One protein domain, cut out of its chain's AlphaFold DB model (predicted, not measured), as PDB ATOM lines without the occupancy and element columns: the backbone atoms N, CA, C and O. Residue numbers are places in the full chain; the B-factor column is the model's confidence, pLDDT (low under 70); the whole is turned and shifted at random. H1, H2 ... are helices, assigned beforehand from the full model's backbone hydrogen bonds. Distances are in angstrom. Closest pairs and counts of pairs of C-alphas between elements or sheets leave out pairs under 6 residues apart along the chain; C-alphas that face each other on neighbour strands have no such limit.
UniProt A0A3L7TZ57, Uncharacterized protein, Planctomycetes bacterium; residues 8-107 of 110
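Overview. This is residues 8 to 107 of the 110 residues of an uncharacterized protein of Planctomycetes bacterium (UniProt A0A3L7TZ57). One long straight helix, H3, makes the longest axis; the hairpin of H1 and H2 folds along its first part, with H2 next to H3, and H5 folds back along its last part on the opposite side. Between H3 and H5 the chain makes a wide loop away from the other helices, with the short H4 on it. The printed part has 100 residues, with five named helices in the order H1, H2, H3, H4, H5 and no named strand; the class is all helix. The whole is loose, with a radius of gyration of the C-alphas of 17.2 A, and flat, spanning 53 by 34 by 16 A.

Along the chain. Find C-alpha 8 at (30.390, 16.830, -23.596); from there H1, residues 8 to 19, runs 16.5 A. Next comes H2, residues 23 to 34, 16.1 A long. Look then for C-alpha 41 at (22.497, 13.920, -25.228), where H3, residues 41 to 69, begins; it runs 42.3 A to C-alpha 69 at (17.296, 12.452, 16.753). H4 is residues 81 to 84. H5, residues 90 to 106, runs 24.7 A and ends at C-alpha 106, (8.228, 6.185, 1.127).

Arrangement. Begin with H1, H2 and H3, a bundle that goes up and down, each helix running against the one before it. H1 and H2 form a hairpin and touch at a shallow tilt of 16 degrees, their closest C-alphas, of Ala 14 and Ala 26, being 4.7 A apart. H2 and H3 form a second hairpin and touch at a shallow tilt of 23 degrees; look at the C-alphas of Ser 23 and Cys 52, the closest, at 5.3 A. H1 only just touches H3, with 3 pairs of C-alphas within 8 A, through residues 45 to 52 of H3 alone; the closest C-alphas are those of Met 11 and Cys 45, at 7.2 A. H3 is the hub, touching three helices. Its residues 62 to 69 alone touch H5, which runs the opposite way at a shallow tilt of 30 degrees; the closest C-alphas, of Ile 69 and Gln 92, are 5.9 A apart. H4 touches no helix, and H5 is apart from H1 and H2. In H1, H2, H3 and H5 every O i to N i+4 pair is within hydrogen-bond range; H4 is too short for such a pair, and its 1 O i to N i+3 pair is within range.

Size, cuts and confidence. The C-alphas farthest apart, of Gly 39 and Ser 89, are 53.2 A from each other. The printed part has no cut. The link from H3 to H4, 11 residues, is long; the links H1 to H2 and H4 to H5 are tight. The mean pLDDT of the printed part is 93.2, and no printed residue is under 70.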
ATOM      1  N   ALA A   8      29.614  18.004 -23.993       90.25
ATOM      2  CA  ALA A   8      30.390  16.830 -23.596       90.25
ATOM      3  C   ALA A   8      31.382  17.136 -22.470       90.25
ATOM      4  O   ALA A   8      31.420  16.392 -21.498       90.25
ATOM      5  N   ASP A   9      32.083  18.270 -22.546       93.25
ATOM      6  CA  ASP A   9      33.030  18.673 -21.502       93.25
ATOM      7  C   ASP A   9      32.319  18.902 -20.157       93.25
ATOM      8  O   ASP A   9      32.803  18.483 -19.109       93.25
ATOM      9  N   TRP A  10      31.129  19.521 -20.177       93.50
ATOM     10  CA  TRP A  10      30.317  19.698 -18.967       93.50
ATOM     11  C   TRP A  10      29.783  18.375 -18.409       93.50
ATOM     12  O   TRP A  10      29.696  18.237 -17.192       93.50
ATOM     13  N   MET A  11      29.427  17.415 -19.270       91.31
ATOM     14  CA  MET A  11      29.002  16.079 -18.837       91.31
ATOM     15  C   MET A  11      30.154  15.310 -18.180       91.31
ATOM     16  O   MET A  11      29.957  14.739 -17.112       91.31
ATOM     17  N   ASP A  12      31.352  15.325 -18.769       93.81
ATOM     18  CA  ASP A  12      32.523  14.629 -18.220       93.81
ATOM     19  C   ASP A  12      32.938  15.205 -16.853       93.81
ATOM     20  O   ASP A  12      33.274  14.460 -15.925       93.81
ATOM     21  N   GLU A  13      32.863  16.531 -16.698       94.56
ATOM     22  CA  GLU A  13      33.098  17.199 -15.415       94.56
ATOM     23  C   GLU A  13      32.007  16.845 -14.391       94.56
ATOM     24  O   GLU A  13      32.315  16.568 -13.231       94.56
ATOM     25  N   ALA A  14      30.736  16.792 -14.808       93.50
ATOM     26  CA  ALA A  14      29.628  16.400 -13.938       93.50
ATOM     27  C   ALA A  14      29.782  14.955 -13.437       93.50
ATOM     28  O   ALA A  14      29.682  14.708 -12.236       93.50
ATOM     29  N   GLU A  15      30.122  14.017 -14.325       93.12
ATOM     30  CA  GLU A  15      30.416  12.629 -13.957       93.12
ATOM     31  C   GLU A  15      31.633  12.528 -13.021       93.12
ATOM     32  O   GLU A  15      31.683  11.669 -12.140       93.12
ATOM     33  N   SER A  16      32.635  13.392 -13.195       93.56
ATOM     34  CA  SER A  16      33.800  13.444 -12.305       93.56
ATOM     35  C   SER A  16      33.429  13.954 -10.913       93.56
ATOM     36  O   SER A  16      33.889  13.389  -9.920       93.56
ATOM     37  N   ALA A  17      32.550  14.957 -10.826       92.44
ATOM     38  CA  ALA A  17      31.991  15.432  -9.565       92.44
ATOM     39  C   ALA A  17      31.120  14.363  -8.877       92.44
ATOM     40  O   ALA A  17      31.228  14.198  -7.664       92.44
ATOM     41  N   GLU A  18      30.331  13.586  -9.630       90.94
ATOM     42  CA  GLU A  18      29.596  12.426  -9.095       90.94
ATOM     43  C   GLU A  18      30.542  11.383  -8.493       90.94
ATOM     44  O   GLU A  18      30.342  10.945  -7.364       90.94
ATOM     45  N   ARG A  19      31.614  11.011  -9.211       90.31
ATOM     46  CA  ARG A  19      32.628  10.062  -8.707       90.31
ATOM     47  C   ARG A  19      33.358  10.573  -7.464       90.31
ATOM     48  O   ARG A  19      33.904   9.768  -6.718       90.31
ATOM     49  N   ALA A  20      33.400  11.889  -7.273       91.56
ATOM     50  CA  ALA A  20      33.963  12.538  -6.096       91.56
ATOM     51  C   ALA A  20      32.928  12.764  -4.976       91.56
ATOM     52  O   ALA A  20      33.251  13.451  -4.010       91.56
ATOM     53  N   GLU A  21      31.708  12.228  -5.112       86.94
ATOM     54  CA  GLU A  21      30.600  12.376  -4.152       86.94
ATOM     55  C   GLU A  21      30.202  13.848  -3.912       86.94
ATOM     56  O   GLU A  21      29.619  14.215  -2.895       86.94
ATOM     57  N   ALA A  22      30.491  14.729  -4.876       91.12
ATOM     58  CA  ALA A  22      30.170  16.151  -4.822       91.12
ATOM     59  C   ALA A  22      28.807  16.436  -5.478       91.12
ATOM     60  O   ALA A  22      28.705  17.260  -6.393       91.12
ATOM     61  N   SER A  23      27.749  15.762  -5.015       88.56
ATOM     62  CA  SER A  23      26.407  15.786  -5.624       88.56
ATOM     63  C   SER A  23      25.858  17.199  -5.910       88.56
ATOM     64  O   SER A  23      25.399  17.427  -7.031       88.56
ATOM     65  N   PRO A  24      25.978  18.209  -5.015       90.56
ATOM     66  CA  PRO A  24      25.528  19.574  -5.320       90.56
ATOM     67  C   PRO A  24      26.292  20.235  -6.478       90.56
ATOM     68  O   PRO A  24      25.706  20.954  -7.290       90.56
ATOM     69  N   GLN A  25      27.604  19.992  -6.572       92.12
ATOM     70  CA  GLN A  25      28.420  20.487  -7.681       92.12
ATOM     71  C   GLN A  25      28.047  19.761  -8.978       92.12
ATOM     72  O   GLN A  25      27.899  20.407 -10.014       92.12
ATOM     73  N   ALA A  26      27.833  18.445  -8.912       93.00
ATOM     74  CA  ALA A  26      27.396  17.648 -10.051       93.00
ATOM     75  C   ALA A  26      26.048  18.129 -10.614       93.00
ATOM     76  O   ALA A  26      25.935  18.288 -11.827       93.00
ATOM     77  N   VAL A  27      25.061  18.474  -9.769       93.38
ATOM     78  CA  VAL A  27      23.784  19.078 -10.220       93.38
ATOM     79  C   VAL A  27      24.031  20.352 -11.030       93.38
ATOM     80  O   VAL A  27      23.480  20.514 -12.119       93.38
ATOM     81  N   ALA A  28      24.874  21.261 -10.531       93.56
ATOM     82  CA  ALA A  28      25.162  22.517 -11.223       93.56
ATOM     83  C   ALA A  28      25.844  22.287 -12.587       93.56
ATOM     84  O   ALA A  28      25.533  22.976 -13.564       93.56
ATOM     85  N   LEU A  29      26.742  21.302 -12.664       95.06
ATOM     86  CA  LEU A  29      27.432  20.915 -13.896       95.06
ATOM     87  C   LEU A  29      26.474  20.254 -14.898       95.06
ATOM     88  O   LEU A  29      26.458  20.639 -16.069       95.06
ATOM     89  N   TRP A  30      25.602  19.349 -14.442       94.56
ATOM     90  CA  TRP A  30      24.562  18.749 -15.278       94.56
ATOM     91  C   TRP A  30      23.555  19.780 -15.786       94.56
ATOM     92  O   TRP A  30      23.237  19.772 -16.973       94.56
ATOM     93  N   ALA A  31      23.117  20.727 -14.953       91.50
ATOM     94  CA  ALA A  31      22.240  21.818 -15.380       91.50
ATOM     95  C   ALA A  31      22.891  22.672 -16.481       91.50
ATOM     96  O   ALA A  31      22.234  23.091 -17.441       91.50
ATOM     97  N   ARG A  32      24.211  22.892 -16.384       93.31
ATOM     98  CA  ARG A  32      24.969  23.575 -17.432       93.31
ATOM     99  C   ARG A  32      25.040  22.741 -18.708       93.31
ATOM    100  O   ARG A  32      24.778  23.293 -19.778       93.31
ATOM    101  N   ALA A  33      25.304  21.439 -18.601       92.44
ATOM    102  CA  ALA A  33      25.280  20.519 -19.734       92.44
ATOM    103  C   ALA A  33      23.911  20.537 -20.429       92.44
ATOM    104  O   ALA A  33      23.860  20.788 -21.630       92.44
ATOM    105  N   VAL A  34      22.800  20.392 -19.690       93.06
ATOM    106  CA  VAL A  34      21.418  20.401 -20.217       93.06
ATOM    107  C   VAL A  34      21.148  21.617 -21.107       93.06
ATOM    108  O   VAL A  34      20.511  21.473 -22.146       93.06
ATOM    109  N   SER A  35      21.671  22.797 -20.752       91.19
ATOM    110  CA  SER A  35      21.496  24.016 -21.560       91.19
ATOM    111  C   SER A  35      22.150  23.959 -22.951       91.19
ATOM    112  O   SER A  35      21.781  24.735 -23.830       91.19
ATOM    113  N   LEU A  36      23.100  23.042 -23.152       91.56
ATOM    114  CA  LEU A  36      23.857  22.832 -24.389       91.56
ATOM    115  C   LEU A  36      23.550  21.477 -25.057       91.56
ATOM    116  O   LEU A  36      23.875  21.295 -26.231       91.56
ATOM    117  N   CYS A  37      22.952  20.523 -24.331       89.81
ATOM    118  CA  CYS A  37      22.651  19.183 -24.834       89.81
ATOM    119  C   CYS A  37      21.574  19.230 -25.930       89.81
ATOM    120  O   CYS A  37      20.538  19.885 -25.798       89.81
ATOM    121  N   SER A  38      21.783  18.465 -27.003       85.38
ATOM    122  CA  SER A  38      20.804  18.300 -28.083       85.38
ATOM    123  C   SER A  38      20.666  16.832 -28.496       85.38
ATOM    124  O   SER A  38      21.580  16.027 -28.307       85.38
ATOM    125  N   GLY A  39      19.497  16.462 -29.028       87.31
ATOM    126  CA  GLY A  39      19.218  15.095 -29.474       87.31
ATOM    127  C   GLY A  39      19.417  14.057 -28.365       87.31
ATOM    128  O   GLY A  39      18.928  14.220 -27.249       87.31
ATOM    129  N   GLU A  40      20.169  12.999 -28.662       79.94
ATOM    130  CA  GLU A  40      20.418  11.868 -27.754       79.94
ATOM    131  C   GLU A  40      21.128  12.269 -26.444       79.94
ATOM    132  O   GLU A  40      20.969  11.608 -25.416       79.94
ATOM    133  N   GLN A  41      21.842  13.402 -26.433       84.38
ATOM    134  CA  GLN A  41      22.497  13.920 -25.228       84.38
ATOM    135  C   GLN A  41      21.482  14.341 -24.159       84.38
ATOM    136  O   GLN A  41      21.760  14.186 -22.975       84.38
ATOM    137  N   GLN A  42      20.290  14.816 -24.544       89.19
ATOM    138  CA  GLN A  42      19.287  15.309 -23.590       89.19
ATOM    139  C   GLN A  42      18.902  14.243 -22.565       89.19
ATOM    140  O   GLN A  42      18.855  14.534 -21.372       89.19
ATOM    141  N   HIS A  43      18.704  12.997 -23.007       88.81
ATOM    142  CA  HIS A  43      18.376  11.896 -22.102       88.81
ATOM    143  C   HIS A  43      19.476  11.678 -21.054       88.81
ATOM    144  O   HIS A  43      19.176  11.550 -19.870       88.81
ATOM    145  N   ARG A  44      20.752  11.701 -21.466       89.88
ATOM    146  CA  ARG A  44      21.892  11.568 -20.542       89.88
ATOM    147  C   ARG A  44      21.956  12.724 -19.545       89.88
ATOM    148  O   ARG A  44      22.105  12.471 -18.355       89.88
ATOM    149  N   CYS A  45      21.797  13.962 -20.014       91.69
ATOM    150  CA  CYS A  45      21.895  15.157 -19.173       91.69
ATOM    151  C   CYS A  45      20.754  15.226 -18.142       91.69
ATOM    152  O   CYS A  45      20.985  15.532 -16.972       91.69
ATOM    153  N   HIS A  46      19.533  14.861 -18.547       90.75
ATOM    154  CA  HIS A  46      18.395  14.758 -17.633       90.75
ATOM    155  C   HIS A  46      18.544  13.604 -16.641       90.75
ATOM    156  O   HIS A  46      18.300  13.804 -15.455       90.75
ATOM    157  N   ALA A  47      18.998  12.429 -17.088       91.75
ATOM    158  CA  ALA A  47      19.247  11.303 -16.192       91.75
ATOM    159  C   ALA A  47      20.352  11.614 -15.167       91.75
ATOM    160  O   ALA A  47      20.228  11.229 -14.010       91.75
ATOM    161  N   GLY A  48      21.416  12.318 -15.573       92.12
ATOM    162  CA  GLY A  48      22.463  12.805 -14.669       92.12
ATOM    163  C   GLY A  48      21.933  13.788 -13.631       92.12
ATOM    164  O   GLY A  48      22.108  13.570 -12.437       92.12
ATOM    165  N   THR A  49      21.188  14.804 -14.083       93.31
ATOM    166  CA  THR A  49      20.539  15.782 -13.194       93.31
ATOM    167  C   THR A  49      19.649  15.086 -12.162       93.31
ATOM    168  O   THR A  49      19.827  15.304 -10.969       93.31
ATOM    169  N   ALA A  50      18.757  14.193 -12.608       92.00
ATOM    170  CA  ALA A  50      17.812  13.500 -11.736       92.00
ATOM    171  C   ALA A  50      18.507  12.630 -10.676       92.00
ATOM    172  O   ALA A  50      18.084  12.636  -9.521       92.00
ATOM    173  N   ARG A  51      19.590  11.919 -11.033       91.75
ATOM    174  CA  ARG A  51      20.387  11.160 -10.052       91.75
ATOM    175  C   ARG A  51      20.976  12.078  -8.989       91.75
ATOM    176  O   ARG A  51      20.783  11.836  -7.806       91.75
ATOM    177  N   CYS A  52      21.673  13.139  -9.394       92.94
ATOM    178  CA  CYS A  52      22.330  14.027  -8.438       92.94
ATOM    179  C   CYS A  52      21.321  14.799  -7.569       92.94
ATOM    180  O   CYS A  52      21.583  15.023  -6.392       92.94
ATOM    181  N   GLU A  53      20.167  15.190  -8.122       93.19
ATOM    182  CA  GLU A  53      19.075  15.811  -7.359       93.19
ATOM    183  C   GLU A  53      18.498  14.856  -6.311       93.19
ATOM    184  O   GLU A  53      18.238  15.281  -5.184       93.19
ATOM    185  N   HIS A  54      18.336  13.577  -6.661       92.44
ATOM    186  CA  HIS A  54      17.907  12.547  -5.721       92.44
ATOM    187  C   HIS A  54      18.915  12.380  -4.574       92.44
ATOM    188  O   HIS A  54      18.518  12.459  -3.416       92.44
ATOM    189  N   GLU A  55      20.215  12.273  -4.865       92.31
ATOM    190  CA  GLU A  55      21.259  12.194  -3.825       92.31
ATOM    191  C   GLU A  55      21.240  13.418  -2.889       92.31
ATOM    192  O   GLU A  55      21.256  13.280  -1.667       92.31
ATOM    193  N   VAL A  56      21.100  14.635  -3.435       93.81
ATOM    194  CA  VAL A  56      20.977  15.863  -2.623       93.81
ATOM    195  C   VAL A  56      19.720  15.845  -1.739       93.81
ATOM    196  O   VAL A  56      19.743  16.344  -0.604       93.81
ATOM    197  N   ALA A  57      18.612  15.289  -2.234       93.38
ATOM    198  CA  ALA A  57      17.392  15.127  -1.449       93.38
ATOM    199  C   ALA A  57      17.599  14.131  -0.295       93.38
ATOM    200  O   ALA A  57      17.264  14.460   0.846       93.38
ATOM    201  N   VAL A  58      18.227  12.981  -0.562       94.06
ATOM    202  CA  VAL A  58      18.591  11.979   0.454       94.06
ATOM    203  C   VAL A  58      19.480  12.599   1.537       94.06
ATOM    204  O   VAL A  58      19.150  12.511   2.722       94.06
ATOM    205  N   ASP A  59      20.544  13.312   1.163       94.25
ATOM    206  CA  ASP A  59      21.439  13.996   2.110       94.25
ATOM    207  C   ASP A  59      20.690  15.001   2.996       94.25
ATOM    208  O   ASP A  59      20.927  15.107   4.205       94.25
ATOM    209  N   THR A  60      19.728  15.720   2.413       95.06
ATOM    210  CA  THR A  60      18.885  16.674   3.142       95.06
ATOM    211  C   THR A  60      18.028  15.971   4.198       95.06
ATOM    212  O   THR A  60      17.895  16.464   5.331       95.06
ATOM    213  N   GLU A  61      17.459  14.811   3.866       96.19
ATOM    214  CA  GLU A  61      16.694  13.998   4.810       96.19
ATOM    215  C   GLU A  61      17.582  13.425   5.916       96.19
ATOM    216  O   GLU A  61      17.243  13.549   7.099       96.19
ATOM    217  N   LEU A  62      18.754  12.886   5.570       96.50
ATOM    218  CA  LEU A  62      19.726  12.371   6.537       96.50
ATOM    219  C   LEU A  62      20.188  13.460   7.510       96.50
ATOM    220  O   LEU A  62      20.177  13.250   8.727       96.50
ATOM    221  N   ALA A  63      20.494  14.659   7.011       96.88
ATOM    222  CA  ALA A  63      20.847  15.802   7.847       96.88
ATOM    223  C   ALA A  63      19.695  16.203   8.792       96.88
ATOM    224  O   ALA A  63      19.924  16.632   9.926       96.88
ATOM    225  N   SER A  64      18.439  16.040   8.365       97.31
ATOM    226  CA  SER A  64      17.264  16.243   9.223       97.31
ATOM    227  C   SER A  64      17.176  15.197  10.337       97.31
ATOM    228  O   SER A  64      16.922  15.553  11.491       97.31
ATOM    229  N   VAL A  65      17.429  13.918  10.032       97.94
ATOM    230  CA  VAL A  65      17.487  12.836  11.031       97.94
ATOM    231  C   VAL A  65      18.592  13.099  12.057       97.94
ATOM    232  O   VAL A  65      18.331  13.030  13.262       97.94
ATOM    233  N   ALA A  66      19.789  13.459  11.589       97.81
ATOM    234  CA  ALA A  66      20.946  13.765  12.426       97.81
ATOM    235  C   ALA A  66      20.636  14.877  13.441       97.81
ATOM    236  O   ALA A  66      20.801  14.678  14.645       97.81
ATOM    237  N   ARG A  67      20.061  15.996  12.979       97.75
ATOM    238  CA  ARG A  67      19.693  17.123  13.852       97.75
ATOM    239  C   ARG A  67      18.587  16.791  14.845       97.75
ATOM    240  O   ARG A  67      18.615  17.277  15.967       97.75
ATOM    241  N   ARG A  68      17.571  16.031  14.426       97.19
ATOM    242  CA  ARG A  68      16.341  15.831  15.217       97.19
ATOM    243  C   ARG A  68      16.435  14.699  16.231       97.19
ATOM    244  O   ARG A  68      15.682  14.714  17.199       97.19
ATOM    245  N   ILE A  69      17.246  13.680  15.950       98.06
ATOM    246  CA  ILE A  69      17.296  12.452  16.753       98.06
ATOM    247  C   ILE A  69      18.647  12.291  17.441       98.06
ATOM    248  O   ILE A  69      18.686  11.836  18.585       98.06
ATOM    249  N   LEU A  70      19.736  12.634  16.752       97.56
ATOM    250  CA  LEU A  70      21.098  12.402  17.235       97.56
ATOM    251  C   LEU A  70      21.732  13.652  17.864       97.56
ATOM    252  O   LEU A  70      22.840  13.552  18.374       97.56
ATOM    253  N   ASP A  71      21.057  14.806  17.811       95.81
ATOM    254  CA  ASP A  71      21.589  16.120  18.210       95.81
ATOM    255  C   ASP A  71      22.906  16.492  17.495       95.81
ATOM    256  O   ASP A  71      23.722  17.268  17.995       95.81
ATOM    257  N   ILE A  72      23.103  15.961  16.283       97.00
ATOM    258  CA  ILE A  72      24.264  16.237  15.433       97.00
ATOM    259  C   ILE A  72      23.917  17.418  14.509       97.00
ATOM    260  O   ILE A  72      23.003  17.297  13.686       97.00
ATOM    261  N   PRO A  73      24.609  18.568  14.607       94.75
ATOM    262  CA  PRO A  73      24.232  19.776  13.872       94.75
ATOM    263  C   PRO A  73      24.490  19.681  12.361       94.75
ATOM    264  O   PRO A  73      23.723  20.244  11.578       94.75
ATOM    265  N   THR A  74      25.552  18.980  11.954       95.50
ATOM    266  CA  THR A  74      25.905  18.724  10.550       95.50
ATOM    267  C   THR A  74      26.570  17.354  10.403       95.50
ATOM    268  O   THR A  74      27.224  16.891  11.335       95.50
ATOM    269  N   LEU A  75      26.397  16.730   9.235       95.06
ATOM    270  CA  LEU A  75      27.115  15.519   8.823       95.06
ATOM    271  C   LEU A  75      28.406  15.839   8.043       95.06
ATOM    272  O   LEU A  75      29.162  14.927   7.719       95.06
ATOM    273  N   ASP A  76      28.686  17.119   7.780       92.56
ATOM    274  CA  ASP A  76      29.943  17.548   7.169       92.56
ATOM    275  C   ASP A  76      31.121  17.296   8.114       92.56
ATOM    276  O   ASP A  76      31.077  17.648   9.295       92.56
ATOM    277  N   THR A  77      32.224  16.772   7.576       91.56
ATOM    278  CA  THR A  77      33.474  16.634   8.336       91.56
ATOM    279  C   THR A  77      34.103  18.003   8.592       91.56
ATOM    280  O   THR A  77      34.431  18.737   7.657       91.56
ATOM    281  N   ARG A  78      34.346  18.335   9.863       93.94
ATOM    282  CA  ARG A  78      34.913  19.624  10.292       93.94
ATOM    283  C   ARG A  78      36.406  19.557  10.605       93.94
ATOM    284  O   ARG A  78      37.009  20.587  10.904       93.94
ATOM    285  N   LYS A  79      37.015  18.374  10.470       92.69
ATOM    286  CA  LYS A  79      38.439  18.101  10.727       92.69
ATOM    287  C   LYS A  79      38.835  18.503  12.148       92.69
ATOM    288  O   LYS A  79      39.903  19.073  12.374       92.69
ATOM    289  N   SER A  80      37.944  18.244  13.098       92.75
ATOM    290  CA  SER A  80      38.138  18.568  14.505       92.75
ATOM    291  C   SER A  80      37.473  17.504  15.355       92.75
ATOM    292  O   SER A  80      36.256  17.369  15.321       92.75
ATOM    293  N   ASP A  81      38.257  16.792  16.163       87.88
ATOM    294  CA  ASP A  81      37.746  15.685  16.975       87.88
ATOM    295  C   ASP A  81      36.558  16.110  17.855       87.88
ATOM    296  O   ASP A  81      35.514  15.467  17.860       87.88
ATOM    297  N   ALA A  82      36.664  17.254  18.536       89.94
ATOM    298  CA  ALA A  82      35.594  17.771  19.393       89.94
ATOM    299  C   ALA A  82      34.298  18.114  18.633       89.94
ATOM    300  O   ALA A  82      33.242  18.251  19.244       89.94
ATOM    301  N   LEU A  83      34.389  18.311  17.319       90.25
ATOM    302  CA  LEU A  83      33.269  18.633  16.451       90.25
ATOM    303  C   LEU A  83      32.793  17.426  15.633       90.25
ATOM    304  O   LEU A  83      31.641  17.418  15.222       90.25
ATOM    305  N   ASP A  84      33.633  16.432  15.376       92.00
ATOM    306  CA  ASP A  84      33.302  15.301  14.506       92.00
ATOM    307  C   ASP A  84      32.903  14.051  15.314       92.00
ATOM    308  O   ASP A  84      32.100  13.244  14.844       92.00
ATOM    309  N   PHE A  85      33.349  13.915  16.569       93.44
ATOM    310  CA  PHE A  85      32.923  12.829  17.457       93.44
ATOM    311  C   PHE A  85      31.709  13.227  18.299       93.44
ATOM    312  O   PHE A  85      31.710  14.252  18.976       93.44
ATOM    313  N   HIS A  86      30.676  12.383  18.275       93.19
ATOM    314  CA  HIS A  86      29.440  12.590  19.026       93.19
ATOM    315  C   HIS A  86      29.103  11.328  19.818       93.19
ATOM    316  O   HIS A  86      29.085  10.222  19.272       93.19
ATOM    317  N   GLU A  87      28.813  11.492  21.106       95.88
ATOM    318  CA  GLU A  87      28.272  10.412  21.925       95.88
ATOM    319  C   GLU A  87      26.772  10.289  21.663       95.88
ATOM    320  O   GLU A  87      25.999  11.201  21.951       95.88
ATOM    321  N   VAL A  88      26.356   9.148  21.113       97.00
ATOM    322  CA  VAL A  88      24.948   8.853  20.839       97.00
ATOM    323  C   VAL A  88      24.492   7.675  21.675       97.00
ATOM    324  O   VAL A  88      25.177   6.657  21.805       97.00
ATOM    325  N   SER A  89      23.295   7.786  22.234       97.81
ATOM    326  CA  SER A  89      22.692   6.649  22.911       97.81
ATOM    327  C   SER A  89      22.222   5.589  21.912       97.81
ATOM    328  O   SER A  89      21.777   5.882  20.798       97.81
ATOM    329  N   VAL A  90      22.233   4.326  22.341       98.19
ATOM    330  CA  VAL A  90      21.764   3.203  21.513       98.19
ATOM    331  C   VAL A  90      20.287   3.332  21.115       98.19
ATOM    332  O   VAL A  90      19.886   2.845  20.059       98.19
ATOM    333  N   TRP A  91      19.464   4.016  21.921       98.19
ATOM    334  CA  TRP A  91      18.054   4.247  21.596       98.19
ATOM    335  C   TRP A  91      17.861   5.365  20.565       98.19
ATOM    336  O   TRP A  91      17.015   5.210  19.683       98.19
ATOM    337  N   GLN A  92      18.650   6.446  20.619       98.19
ATOM    338  CA  GLN A  92      18.662   7.473  19.568       98.19
ATOM    339  C   GLN A  92      19.124   6.875  18.239       98.19
ATOM    340  O   GLN A  92      18.457   7.061  17.221       98.19
ATOM    341  N   LEU A  93      20.194   6.073  18.262       98.19
ATOM    342  CA  LEU A  93      20.684   5.377  17.075       98.19
ATOM    343  C   LEU A  93      19.596   4.486  16.453       98.19
ATOM    344  O   LEU A  93      19.317   4.582  15.259       98.19
ATOM    345  N   LEU A  94      18.917   3.667  17.263       98.56
ATOM    346  CA  LEU A  94      17.817   2.826  16.780       98.56
ATOM    347  C   LEU A  94      16.658   3.653  16.195       98.56
ATOM    348  O   LEU A  94      16.063   3.258  15.189       98.56
ATOM    349  N   ALA A  95      16.312   4.784  16.815       98.38
ATOM    350  CA  ALA A  95      15.254   5.665  16.327       98.38
ATOM    351  C   ALA A  95      15.612   6.299  14.972       98.38
ATOM    352  O   ALA A  95      14.763   6.316  14.077       98.38
ATOM    353  N   ALA A  96      16.862   6.743  14.804       98.25
ATOM    354  CA  ALA A  96      17.378   7.294  13.554       98.25
ATOM    355  C   ALA A  96      17.336   6.261  12.420       98.25
ATOM    356  O   ALA A  96      16.732   6.525  11.382       98.25
ATOM    357  N   LEU A  97      17.856   5.051  12.653       98.06
ATOM    358  CA  LEU A  97      17.850   3.970  11.657       98.06
ATOM    359  C   LEU A  97      16.429   3.574  11.234       98.06
ATOM    360  O   LEU A  97      16.151   3.372  10.054       98.06
ATOM    361  N   ARG A  98      15.492   3.506  12.187       98.12
ATOM    362  CA  ARG A  98      14.080   3.229  11.881       98.12
ATOM    363  C   ARG A  98      13.433   4.333  11.051       98.12
ATOM    364  O   ARG A  98      12.540   4.028  10.264       98.12
ATOM    365  N   LEU A  99      13.797   5.594  11.280       97.31
ATOM    366  CA  LEU A  99      13.270   6.715  10.507       97.31
ATOM    367  C   LEU A  99      13.838   6.709   9.084       97.31
ATOM    368  O   LEU A  99      13.040   6.709   8.152       97.31
ATOM    369  N   ALA A 100      15.157   6.580   8.934       95.88
ATOM    370  CA  ALA A 100      15.817   6.467   7.633       95.88
ATOM    371  C   ALA A 100      15.244   5.305   6.800       95.88
ATOM    372  O   ALA A 100      14.892   5.482   5.638       95.88
ATOM    373  N   HIS A 101      15.020   4.137   7.415       95.81
ATOM    374  CA  HIS A 101      14.404   3.003   6.720       95.81
ATOM    375  C   HIS A 101      12.970   3.284   6.240       95.81
ATOM    376  O   HIS A 101      12.560   2.798   5.189       95.81
ATOM    377  N   ARG A 102      12.172   4.045   7.003       95.88
ATOM    378  CA  ARG A 102      10.818   4.420   6.566       95.88
ATOM    379  C   ARG A 102      10.844   5.441   5.437       95.88
ATOM    380  O   ARG A 102      10.010   5.316   4.552       95.88
ATOM    381  N   MET A 103      11.767   6.401   5.486       93.56
ATOM    382  CA  MET A 103      11.958   7.406   4.435       93.56
ATOM    383  C   MET A 103      12.272   6.733   3.099       93.56
ATOM    384  O   MET A 103      11.501   6.894   2.163       93.56
ATOM    385  N   GLY A 104      13.258   5.829   3.064       91.94
ATOM    386  CA  GLY A 104      13.584   5.087   1.839       91.94
ATOM    387  C   GLY A 104      12.424   4.247   1.283       91.94
ATOM    388  O   GLY A 104      12.290   4.104   0.083       91.94
ATOM    389  N   ARG A 105      11.518   3.744   2.133       92.31
ATOM    390  CA  ARG A 105      10.311   3.016   1.681       92.31
ATOM    391  C   ARG A 105       9.172   3.910   1.193       92.31
ATOM    392  O   ARG A 105       8.201   3.402   0.636       92.31
ATOM    393  N   GLN A 106       9.202   5.186   1.556       88.19
ATOM    394  CA  GLN A 106       8.228   6.185   1.127       88.19
ATOM    395  C   GLN A 106       8.710   6.932  -0.112       88.19
ATOM    396  O   GLN A 106       7.900   7.611  -0.740       88.19
ATOM    397  N   ASP A 107       9.990   6.790  -0.449       80.62
ATOM    398  CA  ASP A 107      10.578   7.341  -1.650       80.62
ATOM    399  C   ASP A 107      10.077   6.558  -2.880       80.62
ATOM    400  O   ASP A 107      10.319   5.356  -2.991       80.62
TER     401      ASP A 107